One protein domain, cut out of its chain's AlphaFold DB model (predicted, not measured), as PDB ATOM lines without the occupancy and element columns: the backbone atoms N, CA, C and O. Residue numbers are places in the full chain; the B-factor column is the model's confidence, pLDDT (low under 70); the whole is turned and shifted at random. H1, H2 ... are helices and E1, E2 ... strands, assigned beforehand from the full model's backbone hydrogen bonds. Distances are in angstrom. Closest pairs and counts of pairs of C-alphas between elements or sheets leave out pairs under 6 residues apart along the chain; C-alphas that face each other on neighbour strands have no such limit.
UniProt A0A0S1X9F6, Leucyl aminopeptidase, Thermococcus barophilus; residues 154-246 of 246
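Overview. This is residues 154 to 246 of the 246 residues of the protein "Leucyl aminopeptidase" of Thermococcus barophilus (UniProt A0A0S1X9F6). What shape does this domain have? It is a loose arch: the three-stranded sheet E1-E2-E6 is its middle, H1 packed over one face of the two-stranded sheet E3-E5 makes one leg, and the hairpin E7-E8 makes the other. What is it built of? The 93 printed residues hold one named helix and eight named strands, in the order H1 E1 E2 E3 E4 E5 E6 E7 E8; the class is mixed, and the three sheets are antiparallel. How spread out is it? It is loose, with a radius of gyration of the C-alphas of 16.1 A and spans of 44 by 36 by 24 A.

Arrangement. How is the largest sheet paired? Inner strand E2, residues 184 to 188, is antiparallel to edge strands E1, residues 174 to 178, its hairpin partner, and E6, residues 224 to 227. N 175 and O 187, 2.9 A, and N 186 and O 225, 2.8 A, are within hydrogen-bond range. Where is the helix? H1, residues 155 to 171, with every O i to N i+4 pair within hydrogen-bond range, is not on that sheet. Its closest C-alphas to E3, residues 194 to 197, are Ala 166 and Ala 194, 5.3 A, and to E5, residues 214 to 217, Ala 162 and Val 215, 6.1 A. How do the other strands pair? E3 and E5 are antiparallel, with N 195 and O 216 at 2.8 A. Hairpin E7, residues 230 to 236, and E8, residues 239 to 245, has N 234 and O 241 at 2.8 A. E4, residues 207 to 209, pairs with no named strand.

Along the chain. Where does H1 begin? C-alpha 155 is at (-26.002, -39.759, 26.716), and H1 is 24.2 A long. Where does E8 end? C-alpha 245 is at (-30.485, -22.418, -5.253); E8 measures 17.7 A and E7 14.4 A.

Size, cuts and confidence. How far does it reach? The farthest C-alphas, Pro 204 and Leu 246, are 45.9 A apart. Is anything cut or uncertain? The printed part has no cut and no long link; pLDDT is under 70 at residues 235 to 246.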
ATOM      1  N   ASP A 154     -24.774 -42.870  23.665       97.44
ATOM      2  CA  ASP A 154     -24.052 -42.501  24.881       97.44
ATOM      3  C   ASP A 154     -24.476 -41.091  25.328       97.44
ATOM      4  O   ASP A 154     -23.953 -40.080  24.848       97.44
ATOM      5  N   TYR A 155     -25.462 -41.025  26.223       97.56
ATOM      6  CA  TYR A 155     -26.002 -39.759  26.716       97.56
ATOM      7  C   TYR A 155     -25.023 -38.986  27.602       97.56
ATOM      8  O   TYR A 155     -25.075 -37.757  27.635       97.56
ATOM      9  N   GLU A 156     -24.107 -39.651  28.311       97.12
ATOM     10  CA  GLU A 156     -23.060 -38.948  29.061       97.12
ATOM     11  C   GLU A 156     -22.148 -38.179  28.113       97.12
ATOM     12  O   GLU A 156     -21.911 -36.979  28.300       97.12
ATOM     13  N   ARG A 157     -21.706 -38.847  27.044       97.88
ATOM     14  CA  ARG A 157     -20.933 -38.210  25.985       97.88
ATOM     15  C   ARG A 157     -21.727 -37.110  25.290       97.88
ATOM     16  O   ARG A 157     -21.169 -36.034  25.083       97.88
ATOM     17  N   LEU A 158     -23.003 -37.337  24.975       97.75
ATOM     18  CA  LEU A 158     -23.848 -36.323  24.339       97.75
ATOM     19  C   LEU A 158     -23.934 -35.054  25.192       97.75
ATOM     20  O   LEU A 158     -23.667 -33.959  24.702       97.75
ATOM     21  N   ARG A 159     -24.230 -35.199  26.488       97.94
ATOM     22  CA  ARG A 159     -24.292 -34.085  27.447       97.94
ATOM     23  C   ARG A 159     -22.961 -33.347  27.556       97.94
ATOM     24  O   ARG A 159     -22.942 -32.116  27.645       97.94
ATOM     25  N   TYR A 160     -21.845 -34.077  27.532       98.12
ATOM     26  CA  TYR A 160     -20.510 -33.487  27.535       98.12
ATOM     27  C   TYR A 160     -20.239 -32.669  26.264       98.12
ATOM     28  O   TYR A 160     -19.887 -31.494  26.365       98.12
ATOM     29  N   GLU A 161     -20.428 -33.260  25.083       98.12
ATOM     30  CA  GLU A 161     -20.167 -32.605  23.794       98.12
ATOM     31  C   GLU A 161     -21.089 -31.395  23.594       98.12
ATOM     32  O   GLU A 161     -20.617 -30.311  23.242       98.12
ATOM     33  N   ALA A 162     -22.375 -31.533  23.924       97.88
ATOM     34  CA  ALA A 162     -23.341 -30.446  23.841       97.88
ATOM     35  C   ALA A 162     -22.972 -29.270  24.757       97.88
ATOM     36  O   ALA A 162     -23.086 -28.107  24.366       97.88
ATOM     37  N   ARG A 163     -22.480 -29.549  25.972       98.00
ATOM     38  CA  ARG A 163     -21.976 -28.510  26.881       98.00
ATOM     39  C   ARG A 163     -20.764 -27.786  26.294       98.00
ATOM     40  O   ARG A 163     -20.738 -26.561  26.328       98.00
ATOM     41  N   VAL A 164     -19.791 -28.515  25.745       98.25
ATOM     42  CA  VAL A 164     -18.594 -27.915  25.130       98.25
ATOM     43  C   VAL A 164     -18.980 -27.003  23.962       98.25
ATOM     44  O   VAL A 164     -18.514 -25.867  23.895       98.25
ATOM     45  N   LEU A 165     -19.870 -27.455  23.074       97.88
ATOM     46  CA  LEU A 165     -20.351 -26.648  21.948       97.88
ATOM     47  C   LEU A 165     -21.123 -25.407  22.413       97.88
ATOM     48  O   LEU A 165     -20.884 -24.314  21.901       97.88
ATOM     49  N   ALA A 166     -22.000 -25.548  23.410       97.81
ATOM     50  CA  ALA A 166     -22.744 -24.421  23.966       97.81
ATOM     51  C   ALA A 166     -21.806 -23.364  24.573       97.81
ATOM     52  O   ALA A 166     -21.997 -22.175  24.339       97.81
ATOM     53  N   GLU A 167     -20.751 -23.779  25.285       97.44
ATOM     54  CA  GLU A 167     -19.748 -22.862  25.841       97.44
ATOM     55  C   GLU A 167     -18.957 -22.112  24.756       97.44
ATOM     56  O   GLU A 167     -18.617 -20.941  24.949       97.44
ATOM     57  N   ILE A 168     -18.662 -22.761  23.624       97.62
ATOM     58  CA  ILE A 168     -18.017 -22.117  22.469       97.62
ATOM     59  C   ILE A 168     -18.950 -21.060  21.871       97.62
ATOM     60  O   ILE A 168     -18.526 -19.924  21.663       97.62
ATOM     61  N   LEU A 169     -20.218 -21.410  21.636       97.56
ATOM     62  CA  LEU A 169     -21.211 -20.495  21.066       97.56
ATOM     63  C   LEU A 169     -21.507 -19.314  21.998       97.56
ATOM     64  O   LEU A 169     -21.530 -18.178  21.541       97.56
ATOM     65  N   ASP A 170     -21.654 -19.553  23.301       96.88
ATOM     66  CA  ASP A 170     -21.908 -18.504  24.298       96.88
ATOM     67  C   ASP A 170     -20.789 -17.453  24.364       96.88
ATOM     68  O   ASP A 170     -21.046 -16.275  24.614       96.88
ATOM     69  N   LYS A 171     -19.533 -17.873  24.173       96.88
ATOM     70  CA  LYS A 171     -18.363 -16.976  24.146       96.88
ATOM     71  C   LYS A 171     -18.125 -16.370  22.761       96.88
ATOM     72  O   LYS A 171     -17.413 -15.369  22.643       96.88
ATOM     73  N   GLY A 172     -18.680 -16.992  21.725       96.38
ATOM     74  CA  GLY A 172     -18.555 -16.584  20.338       96.38
ATOM     75  C   GLY A 172     -19.223 -15.240  20.055       96.38
ATOM     76  O   GLY A 172     -20.126 -14.782  20.755       96.38
ATOM     77  N   LYS A 173     -18.753 -14.579  18.999       97.38
ATOM     78  CA  LYS A 173     -19.360 -13.339  18.488       97.38
ATOM     79  C   LYS A 173     -19.974 -13.541  17.114       97.38
ATOM     80  O   LYS A 173     -20.971 -12.893  16.809       97.38
ATOM     81  N   GLU A 174     -19.389 -14.428  16.317       97.00
ATOM     82  CA  GLU A 174     -19.767 -14.699  14.935       97.00
ATOM     83  C   GLU A 174     -19.564 -16.185  14.629       97.00
ATOM     84  O   GLU A 174     -18.677 -16.824  15.199       97.00
ATOM     85  N   VAL A 175     -20.404 -16.725  13.749       97.44
ATOM     86  CA  VAL A 175     -20.286 -18.070  13.177       97.44
ATOM     87  C   VAL A 175     -20.085 -17.916  11.679       97.44
ATOM     88  O   VAL A 175     -20.860 -17.219  11.028       97.44
ATOM     89  N   HIS A 176     -19.065 -18.582  11.145       97.44
ATOM     90  CA  HIS A 176     -18.819 -18.668   9.711       97.44
ATOM     91  C   HIS A 176     -19.209 -20.053   9.210       97.44
ATOM     92  O   HIS A 176     -18.706 -21.061   9.710       97.44
ATOM     93  N   VAL A 177     -20.117 -20.102   8.241       96.31
ATOM     94  CA  VAL A 177     -20.528 -21.332   7.567       96.31
ATOM     95  C   VAL A 177     -20.024 -21.259   6.135       96.31
ATOM     96  O   VAL A 177     -20.491 -20.424   5.367       96.31
ATOM     97  N   ALA A 178     -19.093 -22.145   5.781       96.06
ATOM     98  CA  ALA A 178     -18.530 -22.233   4.440       96.06
ATOM     99  C   ALA A 178     -18.636 -23.663   3.888       96.06
ATOM    100  O   ALA A 178     -18.378 -24.629   4.611       96.06
ATOM    101  N   THR A 179     -19.007 -23.817   2.614       95.12
ATOM    102  CA  THR A 179     -19.039 -25.115   1.919       95.12
ATOM    103  C   THR A 179     -18.453 -25.011   0.513       95.12
ATOM    104  O   THR A 179     -18.558 -23.977  -0.140       95.12
ATOM    105  N   GLU A 180     -17.907 -26.116  -0.003       94.69
ATOM    106  CA  GLU A 180     -17.416 -26.202  -1.393       94.69
ATOM    107  C   GLU A 180     -18.513 -25.939  -2.438       94.69
ATOM    108  O   GLU A 180     -18.217 -25.624  -3.588       94.69
ATOM    109  N   LYS A 181     -19.788 -26.069  -2.048       92.75
ATOM    110  CA  LYS A 181     -20.944 -25.841  -2.921       92.75
ATOM    111  C   LYS A 181     -21.346 -24.370  -3.031       92.75
ATOM    112  O   LYS A 181     -22.250 -24.087  -3.806       92.75
ATOM    113  N   GLY A 182     -20.688 -23.464  -2.301       93.94
ATOM    114  CA  GLY A 182     -20.869 -22.014  -2.435       93.94
ATOM    115  C   GLY A 182     -21.544 -21.321  -1.251       93.94
ATOM    116  O   GLY A 182     -21.703 -20.106  -1.288       93.94
ATOM    117  N   THR A 183     -21.917 -22.044  -0.185       95.19
ATOM    118  CA  THR A 183     -22.290 -21.367   1.069       95.19
ATOM    119  C   THR A 183     -21.058 -20.650   1.603       95.19
ATOM    120  O   THR A 183     -20.022 -21.284   1.781       95.19
ATOM    121  N   ASP A 184     -21.191 -19.361   1.875       96.94
ATOM    122  CA  ASP A 184     -20.209 -18.509   2.538       96.94
ATOM    123  C   ASP A 184     -20.990 -17.453   3.324       96.94
ATOM    124  O   ASP A 184     -21.371 -16.409   2.796       96.94
ATOM    125  N   LEU A 185     -21.352 -17.793   4.560       96.75
ATOM    126  CA  LEU A 185     -22.297 -17.044   5.383       96.75
ATOM    127  C   LEU A 185     -21.684 -16.725   6.745       96.75
ATOM    128  O   LEU A 185     -21.303 -17.625   7.498       96.75
ATOM    129  N   TRP A 186     -21.680 -15.447   7.096       97.75
ATOM    130  CA  TRP A 186     -21.343 -14.953   8.424       97.75
ATOM    131  C   TRP A 186     -22.611 -14.641   9.209       97.75
ATOM    132  O   TRP A 186     -23.527 -13.981   8.721       97.75
ATOM    133  N   ILE A 187     -22.673 -15.123  10.447       97.50
ATOM    134  CA  ILE A 187     -23.828 -14.979  11.334       97.50
ATOM    135  C   ILE A 187     -23.366 -14.349  12.641       97.50
ATOM    136  O   ILE A 187     -22.628 -14.972  13.406       97.50
ATOM    137  N   ASN A 188     -23.834 -13.141  12.949       97.56
ATOM    138  CA  ASN A 188     -23.534 -12.520  14.233       97.56
ATOM    139  C   ASN A 188     -24.337 -13.172  15.371       97.56
ATOM    140  O   ASN A 188     -25.566 -13.230  15.330       97.56
ATOM    141  N   ILE A 189     -23.644 -13.614  16.419       97.56
ATOM    142  CA  ILE A 189     -24.218 -14.240  17.623       97.56
ATOM    143  C   ILE A 189     -23.839 -13.494  18.911       97.56
ATOM    144  O   ILE A 189     -24.096 -13.968  20.017       97.56
ATOM    145  N   LYS A 190     -23.242 -12.301  18.802       96.12
ATOM    146  CA  LYS A 190     -22.798 -11.522  19.963       96.12
ATOM    147  C   LYS A 190     -23.972 -11.236  20.909       96.12
ATOM    148  O   LYS A 190     -24.967 -10.631  20.516       96.12
ATOM    149  N   GLY A 191     -23.810 -11.616  22.177       93.69
ATOM    150  CA  GLY A 191     -24.816 -11.400  23.224       93.69
ATOM    151  C   GLY A 191     -26.010 -12.357  23.158       93.69
ATOM    152  O   GLY A 191     -27.012 -12.125  23.833       93.69
ATOM    153  N   ARG A 192     -25.931 -13.411  22.340       96.25
ATOM    154  CA  ARG A 192     -26.928 -14.482  22.267       96.25
ATOM    155  C   ARG A 192     -26.531 -15.619  23.207       96.25
ATOM    156  O   ARG A 192     -25.379 -15.721  23.616       96.25
ATOM    157  N   LYS A 193     -27.506 -16.450  23.574       96.94
ATOM    158  CA  LYS A 193     -27.317 -17.600  24.462       96.94
ATOM    159  C   LYS A 193     -27.581 -18.883  23.688       96.94
ATOM    160  O   LYS A 193     -28.601 -18.976  23.003       96.94
ATOM    161  N   ALA A 194     -26.673 -19.843  23.800       97.00
ATOM    162  CA  ALA A 194     -26.853 -21.166  23.239       97.00
ATOM    163  C   ALA A 194     -27.863 -21.979  24.060       97.00
ATOM    164  O   ALA A 194     -27.909 -21.920  25.292       97.00
ATOM    165  N   PHE A 195     -28.644 -22.774  23.348       95.69
ATOM    166  CA  PHE A 195     -29.519 -23.807  23.870       95.69
ATOM    167  C   PHE A 195     -28.993 -25.164  23.421       95.69
ATOM    168  O   PHE A 195     -28.273 -25.277  22.427       95.69
ATOM    169  N   LYS A 196     -29.351 -26.197  24.172       95.38
ATOM    170  CA  LYS A 196     -28.949 -27.567  23.888       95.38
ATOM    171  C   LYS A 196     -30.109 -28.511  24.141       95.38
ATOM    172  O   LYS A 196     -30.766 -28.419  25.178       95.38
ATOM    173  N   ASP A 197     -30.316 -29.398  23.188       95.12
ATOM    174  CA  ASP A 197     -31.129 -30.593  23.311       95.12
ATOM    175  C   ASP A 197     -30.171 -31.763  23.564       95.12
ATOM    176  O   ASP A 197     -29.736 -32.453  22.643       95.12
ATOM    177  N   ASP A 198     -29.730 -31.902  24.817       96.56
ATOM    178  CA  ASP A 198     -28.731 -32.891  25.242       96.56
ATOM    179  C   ASP A 198     -29.350 -34.142  25.882       96.56
ATOM    180  O   ASP A 198     -28.641 -34.960  26.476       96.56
ATOM    181  N   GLY A 199     -30.673 -34.288  25.769       96.81
ATOM    182  CA  GLY A 199     -31.424 -35.408  26.325       96.81
ATOM    183  C   GLY A 199     -31.450 -35.466  27.855       96.81
ATOM    184  O   GLY A 199     -31.842 -36.493  28.392       96.81
ATOM    185  N   ASP A 200     -31.028 -34.427  28.588       97.88
ATOM    186  CA  ASP A 200     -31.129 -34.406  30.055       97.88
ATOM    187  C   ASP A 200     -32.482 -33.848  30.524       97.88
ATOM    188  O   ASP A 200     -32.620 -32.667  30.876       97.88
ATOM    189  N   PHE A 201     -33.498 -34.711  30.544       98.19
ATOM    190  CA  PHE A 201     -34.855 -34.370  30.980       98.19
ATOM    191  C   PHE A 201     -35.205 -34.965  32.342       98.19
ATOM    192  O   PHE A 201     -36.373 -35.123  32.678       98.19
ATOM    193  N   ARG A 202     -34.191 -35.247  33.163       98.12
ATOM    194  CA  ARG A 202     -34.325 -35.969  34.438       98.12
ATOM    195  C   ARG A 202     -34.948 -35.150  35.567       98.12
ATOM    196  O   ARG A 202     -35.283 -35.680  36.619       98.12
ATOM    197  N   LYS A 203     -35.097 -33.835  35.383       98.19
ATOM    198  CA  LYS A 203     -35.617 -32.915  36.408       98.19
ATOM    199  C   LYS A 203     -36.952 -32.301  35.992       98.19
ATOM    200  O   LYS A 203     -37.116 -31.988  34.812       98.19
ATOM    201  N   PRO A 204     -37.863 -32.027  36.943       98.12
ATOM    202  CA  PRO A 204     -39.064 -31.253  36.665       98.12
ATOM    203  C   PRO A 204     -38.749 -29.918  35.974       98.12
ATOM    204  O   PRO A 204     -37.768 -29.229  36.278       98.12
ATOM    205  N   GLY A 205     -39.574 -29.586  34.991       98.19
ATOM    206  CA  GLY A 205     -39.399 -28.468  34.074       98.19
ATOM    207  C   GLY A 205     -38.314 -28.629  33.019       98.19
ATOM    208  O   GLY A 205     -37.866 -27.636  32.436       98.19
ATOM    209  N   LYS A 206     -37.888 -29.868  32.760       98.06
ATOM    210  CA  LYS A 206     -37.046 -30.227  31.620       98.06
ATOM    211  C   LYS A 206     -37.815 -31.102  30.639       98.06
ATOM    212  O   LYS A 206     -38.536 -32.017  31.031       98.06
ATOM    213  N   GLY A 207     -37.631 -30.801  29.361       97.62
ATOM    214  CA  GLY A 207     -38.098 -31.626  28.264       97.62
ATOM    215  C   GLY A 207     -37.630 -31.097  26.922       97.62
ATOM    216  O   GLY A 207     -37.215 -29.938  26.822       97.62
ATOM    217  N   GLY A 208     -37.679 -31.958  25.917       96.75
ATOM    218  CA  GLY A 208     -37.182 -31.682  24.576       96.75
ATOM    219  C   GLY A 208     -37.530 -32.804  23.609       96.75
ATOM    220  O   GLY A 208     -38.375 -33.660  23.907       96.75
ATOM    221  N   ASN A 209     -36.888 -32.791  22.443       95.94
ATOM    222  CA  ASN A 209     -37.144 -33.814  21.447       95.94
ATOM    223  C   ASN A 209     -36.388 -35.096  21.790       95.94
ATOM    224  O   ASN A 209     -35.314 -35.095  22.389       95.94
ATOM    225  N   LEU A 210     -36.953 -36.213  21.349       95.75
ATOM    226  CA  LEU A 210     -36.214 -37.455  21.210       95.75
ATOM    227  C   LEU A 210     -36.417 -37.980  19.780       95.75
ATOM    228  O   LEU A 210     -37.571 -38.085  19.361       95.75
ATOM    229  N   PRO A 211     -35.360 -38.321  19.019       97.00
ATOM    230  CA  PRO A 211     -33.936 -38.273  19.371       97.00
ATOM    231  C   PRO A 211     -33.409 -36.853  19.639       97.00
ATOM    232  O   PRO A 211     -33.824 -35.907  18.977       97.00
ATOM    233  N   ALA A 212     -32.499 -36.734  20.606       96.00
ATOM    234  CA  ALA A 212     -31.827 -35.490  20.983       96.00
ATOM    235  C   ALA A 212     -30.484 -35.341  20.238       96.00
ATOM    236  O   ALA A 212     -30.032 -36.269  19.563       96.00
ATOM    237  N   GLY A 213     -29.809 -34.205  20.417       94.75
ATOM    238  CA  GLY A 213     -28.411 -34.029  20.011       94.75
ATOM    239  C   GLY A 213     -28.069 -32.715  19.321       94.75
ATOM    240  O   GLY A 213     -27.044 -32.625  18.648       94.75
ATOM    241  N   GLU A 214     -28.902 -31.693  19.486       94.94
ATOM    242  CA  GLU A 214     -28.706 -30.392  18.854       94.94
ATOM    243  C   GLU A 214     -28.160 -29.365  19.847       94.94
ATOM    244  O   GLU A 214     -28.578 -29.291  21.003       94.94
ATOM    245  N   VAL A 215     -27.247 -28.517  19.378       96.75
ATOM    246  CA  VAL A 215     -26.869 -27.278  20.065       96.75
ATOM    247  C   VAL A 215     -27.108 -26.137  19.099       96.75
ATOM    248  O   VAL A 215     -26.601 -26.150  17.979       96.75
ATOM    249  N   PHE A 216     -27.888 -25.154  19.526       95.69
ATOM    250  CA  PHE A 216     -28.355 -24.088  18.653       95.69
ATOM    251  C   PHE A 216     -28.316 -22.736  19.354       95.69
ATOM    252  O   PHE A 216     -28.400 -22.627  20.574       95.69
ATOM    253  N   ILE A 217     -28.183 -21.676  18.564       96.88
ATOM    254  CA  ILE A 217     -28.148 -20.297  19.042       96.88
ATOM    255  C   ILE A 217     -28.906 -19.417  18.053       96.88
ATOM    256  O   ILE A 217     -28.792 -19.584  16.840       96.88
ATOM    257  N   SER A 218     -29.715 -18.493  18.569       94.94
ATOM    258  CA  SER A 218     -30.455 -17.561  17.717       94.94
ATOM    259  C   SER A 218     -29.511 -16.476  17.182       94.94
ATOM    260  O   SER A 218     -28.761 -15.906  17.979       94.94
ATOM    261  N   PRO A 219     -29.540 -16.154  15.876       94.06
ATOM    262  CA  PRO A 219     -28.724 -15.086  15.313       94.06
ATOM    263  C   PRO A 219     -29.171 -13.704  15.805       94.06
ATOM    264  O   PRO A 219     -30.320 -13.475  16.195       94.06
ATOM    265  N   ALA A 220     -28.269 -12.729  15.750       93.62
ATOM    266  CA  ALA A 220     -28.647 -11.334  15.869       93.62
ATOM    267  C   ALA A 220     -29.441 -10.894  14.629       93.62
ATOM    268  O   ALA A 220     -28.950 -10.953  13.504       93.62
ATOM    269  N   VAL A 221     -30.681 -10.450  14.857       92.38
ATOM    270  CA  VAL A 221     -31.604 -10.013  13.800       92.38
ATOM    271  C   VAL A 221     -30.944  -8.968  12.899       92.38
ATOM    272  O   VAL A 221     -30.424  -7.967  13.392       92.38
ATOM    273  N   GLY A 222     -30.976  -9.218  11.586       92.12
ATOM    274  CA  GLY A 222     -30.459  -8.307  10.560       92.12
ATOM    275  C   GLY A 222     -28.932  -8.206  10.483       92.12
ATOM    276  O   GLY A 222     -28.435  -7.272   9.868       92.12
ATOM    277  N   LYS A 223     -28.186  -9.116  11.123       93.69
ATOM    278  CA  LYS A 223     -26.711  -9.082  11.182       93.69
ATOM    279  C   LYS A 223     -26.042 -10.341  10.627       93.69
ATOM    280  O   LYS A 223     -24.959 -10.708  11.079       93.69
ATOM    281  N   SER A 224     -26.708 -11.021   9.706       94.00
ATOM    282  CA  SER A 224     -26.103 -12.103   8.932       94.00
ATOM    283  C   SER A 224     -25.826 -11.601   7.522       94.00
ATOM    284  O   SER A 224     -26.673 -10.912   6.953       94.00
ATOM    285  N   GLU A 225     -24.672 -11.946   6.966       96.44
ATOM    286  CA  GLU A 225     -24.213 -11.477   5.658       96.44
ATOM    287  C   GLU A 225     -23.519 -12.614   4.907       96.44
ATOM    288  O   GLU A 225     -22.746 -13.369   5.497       96.44
ATOM    289  N   GLY A 226     -23.809 -12.743   3.613       95.12
ATOM    290  CA  GLY A 226     -23.186 -13.731   2.738       95.12
ATOM    291  C   GLY A 226     -24.189 -14.535   1.917       95.12
ATOM    292  O   GLY A 226     -25.342 -14.134   1.737       95.12
ATOM    293  N   VAL A 227     -23.731 -15.678   1.412       95.25
ATOM    294  CA  VAL A 227     -24.478 -16.571   0.522       95.25
ATOM    295  C   VAL A 227     -24.769 -17.879   1.243       95.25
ATOM    296  O   VAL A 227     -23.888 -18.481   1.855       95.25
ATOM    297  N   ILE A 228     -26.011 -18.347   1.155       92.81
ATOM    298  CA  ILE A 228     -26.394 -19.681   1.610       92.81
ATOM    299  C   ILE A 228     -26.888 -20.498   0.423       92.81
ATOM    300  O   ILE A 228     -27.871 -20.144  -0.223       92.81
ATOM    301  N   VAL A 229     -26.208 -21.611   0.163       90.56
ATOM    302  CA  VAL A 229     -26.614 -22.576  -0.856       90.56
ATOM    303  C   VAL A 229     -27.477 -23.632  -0.188       90.56
ATOM    304  O   VAL A 229     -27.033 -24.362   0.704       90.56
ATOM    305  N   PHE A 230     -28.731 -23.710  -0.623       87.38
ATOM    306  CA  PHE A 230     -29.629 -24.786  -0.228       87.38
ATOM    307  C   PHE A 230     -29.369 -25.976  -1.147       87.38
ATOM    308  O   PHE A 230     -29.676 -25.928  -2.334       87.38
ATOM    309  N   ASP A 231     -28.778 -27.024  -0.582       82.19
ATOM    310  CA  ASP A 231     -28.463 -28.286  -1.253       82.19
ATOM    311  C   ASP A 231     -29.138 -29.431  -0.492       82.19
ATOM    312  O   ASP A 231     -28.515 -30.235   0.199       82.19
ATOM    313  N   GLY A 232     -30.468 -29.429  -0.540       74.81
ATOM    314  CA  GLY A 232     -31.287 -30.353   0.226       74.81
ATOM    315  C   GLY A 232     -32.750 -30.325  -0.189       74.81
ATOM    316  O   GLY A 232     -33.154 -29.659  -1.146       74.81
ATOM    317  N   THR A 233     -33.558 -31.084   0.540       72.81
ATOM    318  CA  THR A 233     -34.996 -31.152   0.301       72.81
ATOM    319  C   THR A 233     -35.723 -30.198   1.243       72.81
ATOM    320  O   THR A 233     -35.555 -30.268   2.457       72.81
ATOM    321  N   LEU A 234     -36.558 -29.319   0.692       71.44
ATOM    322  CA  LEU A 234     -37.476 -28.477   1.452       71.44
ATOM    323  C   LEU A 234     -38.870 -29.099   1.425       71.44
ATOM    324  O   LEU A 234     -39.471 -29.274   0.364       71.44
ATOM    325  N   GLY A 235     -39.381 -29.442   2.606       61.53
ATOM    326  CA  GLY A 235     -40.768 -29.856   2.784       61.53
ATOM    327  C   GLY A 235     -41.684 -28.636   2.805       61.53
ATOM    328  O   GLY A 235     -41.650 -27.856   3.753       61.53
ATOM    329  N   LEU A 236     -42.519 -28.476   1.780       60.81
ATOM    330  CA  LEU A 236     -43.608 -27.498   1.751       60.81
ATOM    331  C   LEU A 236     -44.924 -28.250   1.981       60.81
ATOM    332  O   LEU A 236     -45.673 -28.541   1.049       60.81
ATOM    333  N   GLY A 237     -45.179 -28.624   3.238       65.31
ATOM    334  CA  GLY A 237     -46.339 -29.442   3.604       65.31
ATOM    335  C   GLY A 237     -46.179 -30.897   3.157       65.31
ATOM    336  O   GLY A 237     -45.189 -31.538   3.494       65.31
ATOM    337  N   GLU A 238     -47.144 -31.428   2.403       53.09
ATOM    338  CA  GLU A 238     -47.158 -32.835   1.958       53.09
ATOM    339  C   GLU A 238     -46.196 -33.138   0.797       53.09
ATOM    340  O   GLU A 238     -46.102 -34.278   0.347       53.09
ATOM    341  N   LYS A 239     -45.480 -32.129   0.284       43.00
ATOM    342  CA  LYS A 239     -44.559 -32.279  -0.845       43.00
ATOM    343  C   LYS A 239     -43.149 -31.875  -0.454       43.00
ATOM    344  O   LYS A 239     -42.916 -30.792   0.083       43.00
ATOM    345  N   ALA A 240     -42.208 -32.753  -0.768       51.34
ATOM    346  CA  ALA A 240     -40.788 -32.515  -0.609       51.34
ATOM    347  C   ALA A 240     -40.217 -32.077  -1.965       51.34
ATOM    348  O   ALA A 240     -40.357 -32.789  -2.960       51.34
ATOM    349  N   TYR A 241     -39.600 -30.900  -2.016       57.59
ATOM    350  CA  TYR A 241     -38.975 -30.365  -3.222       57.59
ATOM    351  C   TYR A 241     -37.465 -30.410  -3.063       57.59
ATOM    352  O   TYR A 241     -36.935 -29.927  -2.062       57.59
ATOM    353  N   PHE A 242     -36.761 -30.960  -4.050       54.47
ATOM    354  CA  PHE A 242     -35.325 -30.721  -4.157       54.47
ATOM    355  C   PHE A 242     -35.127 -29.262  -4.532       54.47
ATOM    356  O   PHE A 242     -35.480 -28.847  -5.637       54.47
ATOM    357  N   LEU A 243     -34.598 -28.484  -3.594       53.34
ATOM    358  CA  LEU A 243     -34.233 -27.109  -3.853       53.34
ATOM    359  C   LEU A 243     -32.724 -27.066  -4.059       53.34
ATOM    360  O   LEU A 243     -31.965 -27.487  -3.191       53.34
ATOM    361  N   ARG A 244     -32.315 -26.565  -5.224       50.50
ATOM    362  CA  ARG A 244     -30.934 -26.201  -5.525       50.50
ATOM    363  C   ARG A 244     -30.941 -24.735  -5.936       50.50
ATOM    364  O   ARG A 244     -31.220 -24.431  -7.093       50.50
ATOM    365  N   ILE A 245     -30.727 -23.842  -4.975       55.19
ATOM    366  CA  ILE A 245     -30.485 -22.418  -5.253       55.19
ATOM    367  C   ILE A 245     -28.969 -22.242  -5.227       55.19
ATOM    368  O   ILE A 245     -28.356 -22.525  -4.199       55.19
ATOM    369  N   LEU A 246     -28.405 -21.888  -6.386       47.00
ATOM    370  CA  LEU A 246     -26.983 -21.594  -6.582       47.00
ATOM    371  C   LEU A 246     -26.630 -20.230  -5.988       47.00
ATOM    372  O   LEU A 246     -27.435 -19.294  -6.196       47.00
TER     373      LEU A 246